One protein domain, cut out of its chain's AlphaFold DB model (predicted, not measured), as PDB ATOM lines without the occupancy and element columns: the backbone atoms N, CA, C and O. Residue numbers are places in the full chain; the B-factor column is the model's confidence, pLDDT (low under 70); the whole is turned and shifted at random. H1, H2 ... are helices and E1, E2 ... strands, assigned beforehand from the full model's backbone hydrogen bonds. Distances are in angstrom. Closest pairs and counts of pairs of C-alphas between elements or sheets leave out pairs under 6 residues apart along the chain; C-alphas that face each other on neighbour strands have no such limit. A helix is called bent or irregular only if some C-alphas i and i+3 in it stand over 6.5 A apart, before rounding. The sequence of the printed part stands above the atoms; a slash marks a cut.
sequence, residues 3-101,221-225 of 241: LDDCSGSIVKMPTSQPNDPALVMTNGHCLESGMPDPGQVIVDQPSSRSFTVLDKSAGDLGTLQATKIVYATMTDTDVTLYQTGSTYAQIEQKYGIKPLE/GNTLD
ATOM      1  N   LEU A   3      18.685 -12.623 169.858       89.94
ATOM      2  CA  LEU A   3      20.146 -12.601 169.789       89.94
ATOM      3  C   LEU A   3      20.571 -13.400 168.544       89.94
ATOM      4  O   LEU A   3      19.717 -13.965 167.866       89.94
ATOM      5  N   ASP A   4      21.864 -13.446 168.228       86.62
ATOM      6  CA  ASP A   4      22.357 -14.338 167.172       86.62
ATOM      7  C   ASP A   4      22.290 -15.794 167.654       86.62
ATOM      8  O   ASP A   4      22.856 -16.111 168.700       86.62
ATOM      9  N   ASP A   5      21.502 -16.614 166.955       89.50
ATOM     10  CA  ASP A   5      21.197 -18.030 167.243       89.50
ATOM     11  C   ASP A   5      20.724 -18.355 168.681       89.50
ATOM     12  O   ASP A   5      20.741 -19.496 169.132       89.50
ATOM     13  N   CYS A   6      20.259 -17.345 169.418       96.12
ATOM     14  CA  CYS A   6      19.720 -17.487 170.766       96.12
ATOM     15  C   CYS A   6      18.596 -16.482 171.032       96.12
ATOM     16  O   CYS A   6      18.395 -15.472 170.353       96.12
ATOM     17  N   SER A   7      17.859 -16.738 172.101       98.12
ATOM     18  CA  SER A   7      16.824 -15.882 172.657       98.12
ATOM     19  C   SER A   7      17.258 -15.313 174.013       98.12
ATOM     20  O   SER A   7      18.237 -15.733 174.628       98.12
ATOM     21  N   GLY A   8      16.541 -14.291 174.471       97.56
ATOM     22  CA  GLY A   8      16.806 -13.663 175.760       97.56
ATOM     23  C   GLY A   8      15.636 -12.827 176.246       97.56
ATOM     24  O   GLY A   8      14.646 -12.621 175.532       97.56
ATOM     25  N   SER A   9      15.747 -12.303 177.458       98.25
ATOM     26  CA  SER A   9      14.697 -11.495 178.079       98.25
ATOM     27  C   SER A   9      15.256 -10.385 178.948       98.25
ATOM     28  O   SER A   9      16.300 -10.544 179.567       98.25
ATOM     29  N   ILE A  10      14.540  -9.261 179.003       98.50
ATOM     30  CA  ILE A  10      14.792  -8.237 180.015       98.50
ATOM     31  C   ILE A  10      14.154  -8.747 181.301       98.50
ATOM     32  O   ILE A  10      12.932  -8.916 181.350       98.50
ATOM     33  N   VAL A  11      14.970  -8.994 182.318       98.75
ATOM     34  CA  VAL A  11      14.519  -9.537 183.599       98.75
ATOM     35  C   VAL A  11      14.741  -8.541 184.726       98.75
ATOM     36  O   VAL A  11      15.581  -7.641 184.633       98.75
ATOM     37  N   LYS A  12      13.987  -8.701 185.808       98.75
ATOM     38  CA  LYS A  12      14.195  -7.971 187.057       98.75
ATOM     39  C   LYS A  12      14.145  -8.896 188.263       98.75
ATOM     40  O   LYS A  12      13.417  -9.889 188.271       98.75
ATOM     41  N   MET A  13      14.890  -8.516 189.292       98.56
ATOM     42  CA  MET A  13      14.745  -9.086 190.625       98.56
ATOM     43  C   MET A  13      13.472  -8.516 191.272       98.56
ATOM     44  O   MET A  13      13.044  -7.412 190.911       98.56
ATOM     45  N   PRO A  14      12.871  -9.200 192.261       98.06
ATOM     46  CA  PRO A  14      11.700  -8.677 192.972       98.06
ATOM     47  C   PRO A  14      11.939  -7.296 193.603       98.06
ATOM     48  O   PRO A  14      11.042  -6.459 193.655       98.06
ATOM     49  N   THR A  15      13.170  -7.036 194.046       97.25
ATOM     50  CA  THR A  15      13.579  -5.789 194.705       97.25
ATOM     51  C   THR A  15      14.049  -4.695 193.741       97.25
ATOM     52  O   THR A  15      14.260  -3.565 194.193       97.25
ATOM     53  N   SER A  16      14.185  -4.979 192.436       98.56
ATOM     54  CA  SER A  16      14.665  -3.993 191.459       98.56
ATOM     55  C   SER A  16      13.724  -2.794 191.348       98.56
ATOM     56  O   SER A  16      12.497  -2.943 191.258       98.56
ATOM     57  N   GLN A  17      14.317  -1.607 191.277       98.56
ATOM     58  CA  GLN A  17      13.643  -0.320 191.151       98.56
ATOM     59  C   GLN A  17      13.645   0.188 189.703       98.56
ATOM     60  O   GLN A  17      14.526  -0.175 188.925       98.56
ATOM     61  N   PRO A  18      12.712   1.079 189.312       98.50
ATOM     62  CA  PRO A  18      12.639   1.593 187.940       98.50
ATOM     63  C   PRO A  18      13.928   2.262 187.436       98.50
ATOM     64  O   PRO A  18      14.221   2.218 186.243       98.50
ATOM     65  N   ASN A  19      14.704   2.869 188.336       98.31
ATOM     66  CA  ASN A  19      15.948   3.565 188.002       98.31
ATOM     67  C   ASN A  19      17.194   2.671 188.077       98.31
ATOM     68  O   ASN A  19      18.291   3.155 187.805       98.31
ATOM     69  N   ASP A  20      17.043   1.390 188.409       98.69
ATOM     70  CA  ASP A  20      18.158   0.449 188.367       98.69
ATOM     71  C   ASP A  20      18.521   0.139 186.904       98.69
ATOM     72  O   ASP A  20      17.624   0.076 186.048       98.69
ATOM     73  N   PRO A  21      19.812  -0.077 186.588       98.44
ATOM     74  CA  PRO A  21      20.222  -0.595 185.289       98.44
ATOM     75  C   PRO A  21      19.511  -1.913 184.987       98.44
ATOM     76  O   PRO A  21      19.503  -2.827 185.816       98.44
ATOM     77  N   ALA A  22      18.913  -2.030 183.804       98.69
ATOM     78  CA  ALA A  22      18.156  -3.224 183.469       98.69
ATOM     79  C   ALA A  22      19.075  -4.419 183.212       98.69
ATOM     80  O   ALA A  22      20.161  -4.262 182.643       98.69
ATOM     81  N   LEU A  23      18.600  -5.606 183.588       98.81
ATOM     82  CA  LEU A  23      19.280  -6.868 183.338       98.81
ATOM     83  C   LEU A  23      18.697  -7.575 182.113       98.81
ATOM     84  O   LEU A  23      17.482  -7.574 181.908       98.81
ATOM     85  N   VAL A  24      19.560  -8.213 181.324       98.75
ATOM     86  CA  VAL A  24      19.170  -9.125 180.240       98.75
ATOM     87  C   VAL A  24      19.682 -10.523 180.557       98.75
ATOM     88  O   VAL A  24      20.861 -10.685 180.855       98.75
ATOM     89  N   MET A  25      18.802 -11.518 180.471       98.81
ATOM     90  CA  MET A  25      19.102 -12.927 180.715       98.81
ATOM     91  C   MET A  25      19.078 -13.733 179.409       98.81
ATOM     92  O   MET A  25      18.158 -13.575 178.600       98.81
ATOM     93  N   THR A  26      20.079 -14.592 179.228       98.81
ATOM     94  CA  THR A  26      20.191 -15.640 178.191       98.81
ATOM     95  C   THR A  26      21.006 -16.813 178.769       98.81
ATOM     96  O   THR A  26      21.379 -16.748 179.941       98.81
ATOM     97  N   ASN A  27      21.266 -17.893 178.027       98.75
ATOM     98  CA  ASN A  27      22.114 -18.977 178.541       98.75
ATOM     99  C   ASN A  27      23.600 -18.572 178.593       98.75
ATOM    100  O   ASN A  27      24.057 -17.678 177.877       98.75
ATOM    101  N   GLY A  28      24.364 -19.248 179.441       98.31
ATOM    102  CA  GLY A  28      25.826 -19.278 179.429       98.31
ATOM    103  C   GLY A  28      26.372 -19.745 178.083       98.31
ATOM    104  O   GLY A  28      27.247 -19.086 177.528       98.31
ATOM    105  N   HIS A  29      25.796 -20.792 177.486       97.75
ATOM    106  CA  HIS A  29      26.238 -21.265 176.168       97.75
ATOM    107  C   HIS A  29      25.954 -20.275 175.025       97.75
ATOM    108  O   HIS A  29      26.556 -20.363 173.960       97.75
ATOM    109  N   CYS A  30      25.061 -19.305 175.251       98.00
ATOM    110  CA  CYS A  30      24.767 -18.230 174.308       98.00
ATOM    111  C   CYS A  30      25.739 -17.045 174.426       98.00
ATOM    112  O   CYS A  30      25.537 -16.047 173.734       98.00
ATOM    113  N   LEU A  31      26.723 -17.066 175.333       97.12
ATOM    114  CA  LEU A  31      27.655 -15.963 175.595       97.12
ATOM    115  C   LEU A  31      28.469 -15.582 174.340       97.12
ATOM    116  O   LEU A  31      28.999 -16.441 173.642       97.12
ATOM    117  N   GLU A  32      28.609 -14.282 174.056       94.38
ATOM    118  CA  GLU A  32      29.253 -13.790 172.823       94.38
ATOM    119  C   GLU A  32      30.758 -14.081 172.743       94.38
ATOM    120  O   GLU A  32      31.331 -14.055 171.657       94.38
ATOM    121  N   SER A  33      31.401 -14.350 173.881       93.38
ATOM    122  CA  SER A  33      32.816 -14.723 173.960       93.38
ATOM    123  C   SER A  33      33.061 -16.232 173.846       93.38
ATOM    124  O   SER A  33      34.203 -16.662 174.000       93.38
ATOM    125  N   GLY A  34      32.015 -17.025 173.597       95.12
ATOM    126  CA  GLY A  34      32.056 -18.488 173.601       95.12
ATOM    127  C   GLY A  34      31.531 -19.096 174.904       95.12
ATOM    128  O   GLY A  34      31.380 -18.407 175.914       95.12
ATOM    129  N   MET A  35      31.242 -20.399 174.853       96.44
ATOM    130  CA  MET A  35      30.698 -21.177 175.968       96.44
ATOM    131  C   MET A  35      31.680 -21.213 177.151       96.44
ATOM    132  O   MET A  35      32.833 -21.597 176.947       96.44
ATOM    133  N   PRO A  36      31.258 -20.847 178.379       97.56
ATOM    134  CA  PRO A  36      32.085 -21.032 179.562       97.56
ATOM    135  C   PRO A  36      32.496 -22.495 179.770       97.56
ATOM    136  O   PRO A  36      31.654 -23.398 179.730       97.56
ATOM    137  N   ASP A  37      33.775 -22.727 180.062       96.69
ATOM    138  CA  ASP A  37      34.283 -24.065 180.378       96.69
ATOM    139  C   ASP A  37      33.603 -24.638 181.642       96.69
ATOM    140  O   ASP A  37      33.172 -23.881 182.525       96.69
ATOM    141  N   PRO A  38      33.543 -25.972 181.808       95.00
ATOM    142  CA  PRO A  38      33.102 -26.575 183.062       95.00
ATOM    143  C   PRO A  38      33.897 -26.040 184.269       95.00
ATOM    144  O   PRO A  38      35.127 -26.079 184.294       95.00
ATOM    145  N   GLY A  39      33.196 -25.537 185.288       95.25
ATOM    146  CA  GLY A  39      33.789 -24.892 186.467       95.25
ATOM    147  C   GLY A  39      34.141 -23.409 186.283       95.25
ATOM    148  O   GLY A  39      34.626 -22.775 187.227       95.25
ATOM    149  N   GLN A  40      33.917 -22.836 185.099       97.38
ATOM    150  CA  GLN A  40      34.181 -21.429 184.826       97.38
ATOM    151  C   GLN A  40      32.989 -20.552 185.220       97.38
ATOM    152  O   GLN A  40      31.829 -20.817 184.893       97.38
ATOM    153  N   VAL A  41      33.305 -19.455 185.904       98.31
ATOM    154  CA  VAL A  41      32.361 -18.396 186.250       98.31
ATOM    155  C   VAL A  41      32.983 -17.069 185.853       98.31
ATOM    156  O   VAL A  41      34.092 -16.744 186.283       98.31
ATOM    157  N   ILE A  42      32.266 -16.309 185.035       98.31
ATOM    158  CA  ILE A  42      32.684 -15.004 184.532       98.31
ATOM    159  C   ILE A  42      31.873 -13.941 185.265       98.31
ATOM    160  O   ILE A  42      30.648 -14.022 185.326       98.31
ATOM    161  N   VAL A  43      32.553 -12.941 185.822       98.25
ATOM    162  CA  VAL A  43      31.923 -11.822 186.530       98.25
ATOM    163  C   VAL A  43      32.562 -10.501 186.127       98.25
ATOM    164  O   VAL A  43      33.763 -10.440 185.852       98.25
ATOM    165  N   ASP A  44      31.738  -9.456 186.116       97.62
ATOM    166  CA  ASP A  44      32.130  -8.054 185.930       97.62
ATOM    167  C   ASP A  44      33.041  -7.801 184.712       97.62
ATOM    168  O   ASP A  44      34.010  -7.048 184.776       97.62
ATOM    169  N   GLN A  45      32.738  -8.448 183.583       98.25
ATOM    170  CA  GLN A  45      33.481  -8.250 182.336       98.25
ATOM    171  C   GLN A  45      32.792  -7.211 181.448       98.25
ATOM    172  O   GLN A  45      31.582  -7.318 181.234       98.25
ATOM    173  N   PRO A  46      33.515  -6.227 180.884       98.12
ATOM    174  CA  PRO A  46      32.950  -5.307 179.902       98.12
ATOM    175  C   PRO A  46      32.323  -6.052 178.720       98.12
ATOM    176  O   PRO A  46      32.876  -7.032 178.227       98.12
ATOM    177  N   SER A  47      31.184  -5.563 178.241       97.62
ATOM    178  CA  SER A  47      30.511  -6.096 177.056       97.62
ATOM    179  C   SER A  47      29.839  -4.961 176.300       97.62
ATOM    180  O   SER A  47      29.366  -3.998 176.896       97.62
ATOM    181  N   SER A  48      29.798  -5.087 174.978       95.94
ATOM    182  CA  SER A  48      29.063  -4.204 174.072       95.94
ATOM    183  C   SER A  48      27.949  -4.955 173.334       95.94
ATOM    184  O   SER A  48      27.453  -4.471 172.307       95.94
ATOM    185  N   ARG A  49      27.556  -6.137 173.845       96.44
ATOM    186  CA  ARG A  49      26.563  -7.013 173.217       96.44
ATOM    187  C   ARG A  49      25.259  -6.268 172.981       96.44
ATOM    188  O   ARG A  49      24.755  -5.568 173.857       96.44
ATOM    189  N   SER A  50      24.720  -6.431 171.781       95.31
ATOM    190  CA  SER A  50      23.461  -5.829 171.363       95.31
ATOM    191  C   SER A  50      22.348  -6.871 171.325       95.31
ATOM    192  O   SER A  50      22.584  -8.033 171.002       95.31
ATOM    193  N   PHE A  51      21.130  -6.440 171.639       95.75
ATOM    194  CA  PHE A  51      19.940  -7.282 171.707       95.75
ATOM    195  C   PHE A  51      18.785  -6.602 170.980       95.75
ATOM    196  O   PHE A  51      18.501  -5.429 171.245       95.75
ATOM    197  N   THR A  52      18.065  -7.336 170.135       96.56
ATOM    198  CA  THR A  52      16.832  -6.817 169.533       96.56
ATOM    199  C   THR A  52      15.678  -6.945 170.520       96.56
ATOM    200  O   THR A  52      15.343  -8.033 171.013       96.56
ATOM    201  N   VAL A  53      15.060  -5.806 170.807       95.31
ATOM    202  CA  VAL A  53      13.861  -5.684 171.624       95.31
ATOM    203  C   VAL A  53      12.650  -5.969 170.750       95.31
ATOM    204  O   VAL A  53      12.512  -5.412 169.666       95.31
ATOM    205  N   LEU A  54      11.764  -6.833 171.239       94.81
ATOM    206  CA  LEU A  54      10.557  -7.223 170.522       94.81
ATOM    207  C   LEU A  54       9.317  -6.801 171.304       94.81
ATOM    208  O   LEU A  54       9.315  -6.870 172.536       94.81
ATOM    209  N   ASP A  55       8.267  -6.407 170.589       90.94
ATOM    210  CA  ASP A  55       6.936  -6.246 171.166       90.94
ATOM    211  C   ASP A  55       6.225  -7.603 171.353       90.94
ATOM    212  O   ASP A  55       6.728  -8.669 170.988       90.94
ATOM    213  N   LYS A  56       5.014  -7.568 171.919       86.25
ATOM    214  CA  LYS A  56       4.175  -8.761 172.144       86.25
ATOM    215  C   LYS A  56       3.731  -9.485 170.860       86.25
ATOM    216  O   LYS A  56       3.319 -10.636 170.936       86.25
ATOM    217  N   SER A  57       3.781  -8.808 169.716       87.62
ATOM    218  CA  SER A  57       3.482  -9.333 168.380       87.62
ATOM    219  C   SER A  57       4.765  -9.718 167.623       87.62
ATOM    220  O   SER A  57       4.714  -9.987 166.424       87.62
ATOM    221  N   ALA A  58       5.912  -9.724 168.312       89.44
ATOM    222  CA  ALA A  58       7.249  -9.954 167.776       89.44
ATOM    223  C   ALA A  58       7.724  -8.943 166.705       89.44
ATOM    224  O   ALA A  58       8.634  -9.226 165.909       89.44
ATOM    225  N   GLY A  59       7.136  -7.745 166.705       92.81
ATOM    226  CA  GLY A  59       7.637  -6.576 165.992       92.81
ATOM    227  C   GLY A  59       8.941  -6.069 166.608       92.81
ATOM    228  O   GLY A  59       9.132  -6.155 167.818       92.81
ATOM    229  N   ASP A  60       9.853  -5.573 165.771       95.31
ATOM    230  CA  ASP A  60      11.113  -4.972 166.218       95.31
ATOM    231  C   ASP A  60      10.850  -3.566 166.778       95.31
ATOM    232  O   ASP A  60      10.287  -2.714 166.089       95.31
ATOM    233  N   LEU A  61      11.236  -3.339 168.034       95.19
ATOM    234  CA  LEU A  61      11.130  -2.042 168.706       95.19
ATOM    235  C   LEU A  61      12.453  -1.264 168.705       95.19
ATOM    236  O   LEU A  61      12.463  -0.066 168.989       95.19
ATOM    237  N   GLY A  62      13.568  -1.926 168.401       95.06
ATOM    238  CA  GLY A  62      14.917  -1.381 168.372       95.06
ATOM    239  C   GLY A  62      15.914  -2.214 169.177       95.06
ATOM    240  O   GLY A  62      15.656  -3.349 169.574       95.06
ATOM    241  N   THR A  63      17.077  -1.625 169.450       95.56
ATOM    242  CA  THR A  63      18.207  -2.331 170.074       95.56
ATOM    243  C   THR A  63      18.479  -1.848 171.496       95.56
ATOM    244  O   THR A  63      18.466  -0.644 171.759       95.56
ATOM    245  N   LEU A  64      18.791  -2.785 172.393       96.00
ATOM    246  CA  LEU A  64      19.439  -2.521 173.679       96.00
ATOM    247  C   LEU A  64      20.885  -2.991 173.653       96.00
ATOM    248  O   LEU A  64      21.201  -3.969 172.984       96.00
ATOM    249  N   GLN A  65      21.743  -2.314 174.411       96.56
ATOM    250  CA  GLN A  65      23.156  -2.654 174.507       96.56
ATOM    251  C   GLN A  65      23.549  -2.929 175.961       96.56
ATOM    252  O   GLN A  65      23.190  -2.169 176.870       96.56
ATOM    253  N   ALA A  66      24.283  -4.022 176.168       98.00
ATOM    254  CA  ALA A  66      24.987  -4.297 177.409       98.00
ATOM    255  C   ALA A  66      26.127  -3.292 177.611       98.00
ATOM    256  O   ALA A  66      26.699  -2.778 176.652       98.00
ATOM    257  N   THR A  67      26.468  -3.040 178.869       98.38
ATOM    258  CA  THR A  67      27.736  -2.407 179.260       98.38
ATOM    259  C   THR A  67      28.684  -3.410 179.904       98.38
ATOM    260  O   THR A  67      29.902  -3.233 179.855       98.38
ATOM    261  N   LYS A  68      28.140  -4.478 180.501       98.38
ATOM    262  CA  LYS A  68      28.917  -5.569 181.084       98.38
ATOM    263  C   LYS A  68      28.138  -6.874 181.190       98.38
ATOM    264  O   LYS A  68      26.911  -6.873 181.305       98.38
ATOM    265  N   ILE A  69      28.884  -7.968 181.227       98.69
ATOM    266  CA  ILE A  69      28.466  -9.258 181.769       98.69
ATOM    267  C   ILE A  69      28.556  -9.142 183.291       98.69
ATOM    268  O   ILE A  69      29.640  -8.974 183.852       98.69
ATOM    269  N   VAL A  70      27.412  -9.204 183.967       98.69
ATOM    270  CA  VAL A  70      27.353  -9.233 185.435       98.69
ATOM    271  C   VAL A  70      27.790 -10.601 185.937       98.69
ATOM    272  O   VAL A  70      28.576 -10.693 186.876       98.69
ATOM    273  N   TYR A  71      27.281 -11.649 185.291       98.81
ATOM    274  CA  TYR A  71      27.506 -13.039 185.656       98.81
ATOM    275  C   TYR A  71      27.315 -13.934 184.429       98.81
ATOM    276  O   TYR A  71      26.345 -13.736 183.700       98.81
ATOM    277  N   ALA A  72      28.181 -14.920 184.215       98.69
ATOM    278  CA  ALA A  72      27.953 -15.994 183.251       98.69
ATOM    279  C   ALA A  72      28.568 -17.315 183.726       98.69
ATOM    280  O   ALA A  72      29.696 -17.330 184.229       98.69
ATOM    281  N   THR A  73      27.850 -18.424 183.547       98.56
ATOM    282  CA  THR A  73      28.367 -19.774 183.801       98.56
ATOM    283  C   THR A  73      27.567 -20.840 183.051       98.56
ATOM    284  O   THR A  73      26.396 -20.636 182.739       98.56
ATOM    285  N   MET A  74      28.214 -21.984 182.823       98.25
ATOM    286  CA  MET A  74      27.591 -23.264 182.463       98.25
ATOM    287  C   MET A  74      27.845 -24.345 183.534       98.25
ATOM    288  O   MET A  74      27.729 -25.541 183.273       98.25
ATOM    289  N   THR A  75      28.270 -23.937 184.734       97.38
ATOM    290  CA  THR A  75      28.521 -24.828 185.875       97.38
ATOM    291  C   THR A  75      27.275 -24.891 186.735       97.38
ATOM    292  O   THR A  75      26.793 -23.840 187.135       97.38
ATOM    293  N   ASP A  76      26.771 -26.084 187.052       97.31
ATOM    294  CA  ASP A  76      25.560 -26.327 187.861       97.31
ATOM    295  C   ASP A  76      24.247 -25.746 187.298       97.31
ATOM    296  O   ASP A  76      23.176 -26.207 187.664       97.31
ATOM    297  N   THR A  77      24.319 -24.766 186.408       98.44
ATOM    298  CA  THR A  77      23.239 -24.113 185.671       98.44
ATOM    299  C   THR A  77      23.835 -23.536 184.384       98.44
ATOM    300  O   THR A  77      25.045 -23.616 184.168       98.44
ATOM    301  N   ASP A  78      23.018 -22.910 183.549       98.69
ATOM    302  CA  ASP A  78      23.435 -22.345 182.274       98.69
ATOM    303  C   ASP A  78      22.802 -20.970 182.063       98.69
ATOM    304  O   ASP A  78      21.693 -20.828 181.538       98.69
ATOM    305  N   VAL A  79      23.501 -19.926 182.500       98.75
ATOM    306  CA  VAL A  79      22.957 -18.569 182.497       98.75
ATOM    307  C   VAL A  79      24.032 -17.522 182.258       98.75
ATOM    308  O   VAL A  79      25.141 -17.604 182.782       98.75
ATOM    309  N   THR A  80      23.651 -16.489 181.515       98.88
ATOM    310  CA  THR A  80      24.341 -15.209 181.416       98.88
ATOM    311  C   THR A  80      23.379 -14.085 181.784       98.88
ATOM    312  O   THR A  80      22.264 -14.006 181.262       98.88
ATOM    313  N   LEU A  81      23.835 -13.177 182.644       98.88
ATOM    314  CA  LEU A  81      23.176 -11.927 182.995       98.88
ATOM    315  C   LEU A  81      24.035 -10.752 182.532       98.88
ATOM    316  O   LEU A  81      25.154 -10.553 183.008       98.88
ATOM    317  N   TYR A  82      23.486  -9.935 181.641       98.81
ATOM    318  CA  TYR A  82      24.070  -8.661 181.238       98.81
ATOM    319  C   TYR A  82      23.431  -7.517 181.999       98.81
ATOM    320  O   TYR A  82      22.222  -7.515 182.211       98.81
ATOM    321  N   GLN A  83      24.221  -6.496 182.305       98.75
ATOM    322  CA  GLN A  83      23.706  -5.183 182.669       98.75
ATOM    323  C   GLN A  83      23.665  -4.314 181.419       98.75
ATOM    324  O   GLN A  83      24.646  -4.238 180.677       98.75
ATOM    325  N   THR A  84      22.547  -3.635 181.193       98.31
ATOM    326  CA  THR A  84      22.416  -2.668 180.100       98.31
ATOM    327  C   THR A  84      22.858  -1.269 180.523       98.31
ATOM    328  O   THR A  84      22.941  -0.944 181.709       98.31
ATOM    329  N   GLY A  85      23.116  -0.412 179.535       96.44
ATOM    330  CA  GLY A  85      23.334   1.019 179.772       96.44
ATOM    331  C   GLY A  85      22.052   1.807 180.072       96.44
ATOM    332  O   GLY A  85      22.133   2.997 180.355       96.44
ATOM    333  N   SER A  86      20.875   1.177 179.977       98.06
ATOM    334  CA  SER A  86      19.573   1.810 180.205       98.06
ATOM    335  C   SER A  86      18.918   1.297 181.486       98.06
ATOM    336  O   SER A  86      19.075   0.139 181.864       98.06
ATOM    337  N   THR A  87      18.147   2.147 182.151       98.56
ATOM    338  CA  THR A  87      17.326   1.727 183.293       98.56
ATOM    339  C   THR A  87      16.016   1.097 182.830       98.56
ATOM    340  O   THR A  87      15.592   1.290 181.685       98.56
ATOM    341  N   TYR A  88      15.322   0.384 183.719       98.62
ATOM    342  CA  TYR A  88      13.985  -0.133 183.404       98.62
ATOM    343  C   TYR A  88      13.008   0.977 182.993       98.62
ATOM    344  O   TYR A  88      12.278   0.812 182.018       98.62
ATOM    345  N   ALA A  89      13.030   2.125 183.678       98.56
ATOM    346  CA  ALA A  89      12.175   3.269 183.363       98.56
ATOM    347  C   ALA A  89      12.473   3.850 181.972       98.56
ATOM    348  O   ALA A  89      11.550   4.189 181.235       98.56
ATOM    349  N   GLN A  90      13.750   3.930 181.585       98.44
ATOM    350  CA  GLN A  90      14.141   4.389 180.248       98.44
ATOM    351  C   GLN A  90      13.679   3.418 179.156       98.44
ATOM    352  O   GLN A  90      13.213   3.849 178.101       98.44
ATOM    353  N   ILE A  91      13.784   2.110 179.410       98.00
ATOM    354  CA  ILE A  91      13.313   1.065 178.495       98.00
ATOM    355  C   ILE A  91      11.796   1.146 178.327       98.00
ATOM    356  O   ILE A  91      11.312   1.150 177.196       98.00
ATOM    357  N   GLU A  92      11.050   1.260 179.425       97.62
ATOM    358  CA  GLU A  92       9.592   1.388 179.387       97.62
ATOM    359  C   GLU A  92       9.166   2.668 178.659       97.62
ATOM    360  O   GLU A  92       8.300   2.617 177.791       97.62
ATOM    361  N   GLN A  93       9.819   3.801 178.926       97.88
ATOM    362  CA  GLN A  93       9.530   5.061 178.242       97.88
ATOM    363  C   GLN A  93       9.792   4.984 176.732       97.88
ATOM    364  O   GLN A  93       9.029   5.542 175.944       97.88
ATOM    365  N   LYS A  94      10.881   4.323 176.324       97.00
ATOM    366  CA  LYS A  94      11.306   4.269 174.921       97.00
ATOM    367  C   LYS A  94      10.531   3.237 174.104       97.00
ATOM    368  O   LYS A  94      10.225   3.495 172.944       97.00
ATOM    369  N   TYR A  95      10.245   2.078 174.690       96.06
ATOM    370  CA  TYR A  95       9.723   0.913 173.971       96.06
ATOM    371  C   TYR A  95       8.330   0.475 174.438       96.06
ATOM    372  O   TYR A  95       7.718  -0.377 173.803       96.06
ATOM    373  N   GLY A  96       7.812   1.019 175.543       95.31
ATOM    374  CA  GLY A  96       6.512   0.626 176.095       95.31
ATOM    375  C   GLY A  96       6.478  -0.798 176.656       95.31
ATOM    376  O   GLY A  96       5.399  -1.379 176.778       95.31
ATOM    377  N   ILE A  97       7.639  -1.382 176.969       93.69
ATOM    378  CA  ILE A  97       7.755  -2.746 177.498       93.69
ATOM    379  C   ILE A  97       8.170  -2.742 178.963       93.69
ATOM    380  O   ILE A  97       8.931  -1.886 179.411       93.69
ATOM    381  N   LYS A  98       7.710  -3.757 179.691       95.00
ATOM    382  CA  LYS A  98       8.082  -4.000 181.085       95.00
ATOM    383  C   LYS A  98       9.015  -5.209 181.179       95.00
ATOM    384  O   LYS A  98       8.868  -6.135 180.379       95.00
ATOM    385  N   PRO A  99       9.960  -5.218 182.135       97.31
ATOM    386  CA  PRO A  99      10.782  -6.394 182.395       97.31
ATOM    387  C   PRO A  99       9.935  -7.542 182.954       97.31
ATOM    388  O   PRO A  99       8.918  -7.309 183.614       97.31
ATOM    389  N   LEU A 100      10.388  -8.776 182.737       98.31
ATOM    390  CA  LEU A 100       9.820  -9.956 183.381       98.31
ATOM    391  C   LEU A 100      10.443 -10.136 184.769       98.31
ATOM    392  O   LEU A 100      11.659 -10.068 184.927       98.31
ATOM    393  N   GLU A 101       9.623 -10.360 185.788       98.81
ATOM    394  CA  GLU A 101      10.125 -10.622 187.136       98.81
ATOM    395  C   GLU A 101      10.564 -12.082 187.276       98.81
ATOM    396  O   GLU A 101       9.841 -12.986 186.853       98.81
ATOM    397  N   GLY A 221      20.088  -1.860 193.454       97.00
ATOM    398  CA  GLY A 221      20.712  -1.400 192.213       97.00
ATOM    399  C   GLY A 221      21.061  -2.519 191.232       97.00
ATOM    400  O   GLY A 221      21.901  -2.302 190.365       97.00
ATOM    401  N   ASN A 222      20.467  -3.712 191.380       98.06
ATOM    402  CA  ASN A 222      20.838  -4.919 190.633       98.06
ATOM    403  C   ASN A 222      22.321  -5.307 190.789       98.06
ATOM    404  O   ASN A 222      22.952  -5.813 189.860       98.06
ATOM    405  N   THR A 223      22.880  -5.094 191.980       98.00
ATOM    406  CA  THR A 223      24.280  -5.426 192.269       98.00
ATOM    407  C   THR A 223      24.409  -6.897 192.653       98.00
ATOM    408  O   THR A 223      23.784  -7.329 193.620       98.00
ATOM    409  N   LEU A 224      25.232  -7.653 191.923       98.50
ATOM    410  CA  LEU A 224      25.558  -9.040 192.256       98.50
ATOM    411  C   LEU A 224      26.431  -9.103 193.519       98.50
ATOM    412  O   LEU A 224      27.483  -8.468 193.583       98.50
ATOM    413  N   ASP A 225      26.030  -9.936 194.472       97.81
ATOM    414  CA  ASP A 225      26.816 -10.348 195.629       97.81
ATOM    415  C   ASP A 225      26.758 -11.877 195.769       97.81
ATOM    416  O   ASP A 225      25.823 -12.452 196.325       97.81
TER     417      ASP A 225
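AT A GLANCE: This is residues 3 to 101 and 221 to 225 of the 241 residues of the protein "Serine protease" of Streptomyces albulus (UniProt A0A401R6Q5). One strongly twisted sheet of six strands makes the body, with the hairpin of the long, bent strands E5 and E6 in its middle and the hairpin of E1 and E2 joined to E6. E4 pairs with the first part of E5 and E3 with its last part, and the short helix H1 packs over one face at the end of the domain away from the long loop of residues 27 to 40. The printed part has 104 residues, with six named strands, E1 to E6, followed along the chain by one named helix, H1; the sheet is branched, E5 having three neighbours, and its neighbour pairs E1 and E2, E2 and E6, E3 and E5, E4 and E5, and E5 and E6 are antiparallel. The class is mostly strand, and the whole is compact, with a radius of gyration of the C-alphas of 13.3 A and spans of 39 by 30 by 22 A.

HOW THE PARTS SIT: Start at E5, residues 60 to 73, which bends by 83 degrees at residue 70. On one side of it lie E4, residues 50 to 54, where N 51 and O 64 are 2.8 A apart, and E3, residues 41 to 46, where N 42 and O 72 are 2.9 A apart. On the other side lies E6, residues 79 to 87, which bends by 64 degrees at residue 84; N 67 and O 83 are 2.8 A apart. E4, E5 and E6 form a meander, each strand the antiparallel neighbour of the one before. E5 lies on one side of E6, and on the other side lies E2, residues 21 to 26, with N 24 and O 82 2.9 A apart; E2 has as its other neighbour the edge strand E1, residues 9 to 12, with N 11 and O 23 2.9 A apart. H1, residues 88 to 95, is on the sheet at a height of 8.0 A, only just over E5, with 3 of its C-alphas falling on that strand; it runs along the strands, at 5 degrees to E5 on the local plane. Its closest C-alphas to E5 are those of Tyr 95 and Leu 61, 6.2 A apart. In H1 every O i to N i+4 pair is within hydrogen-bond range.

IN THESE COORDINATES: Find C-alpha 9 at (14.697, -11.495, 178.079), where E1 begins. E2 is 16.6 A long, E3 14.6 A and E4 13.0 A. E5 runs 28.7 A from C-alpha 60 at (11.113, -4.972, 166.218), and E6 spans 21.1 A. H1, 10.4 A long, ends at C-alpha 95 at (9.723, 0.913, 173.971).

THE WHOLE: The C-alphas of Pro 38 and Gln 93 are the two farthest apart, at 39.7 A. The link from E2 to E3 is long, with 14 residues. Residues 102 to 220 are not printed, and C-alphas 101 and 221 are 14.9 A apart across the cut. No printed residue is under 70 in pLDDT.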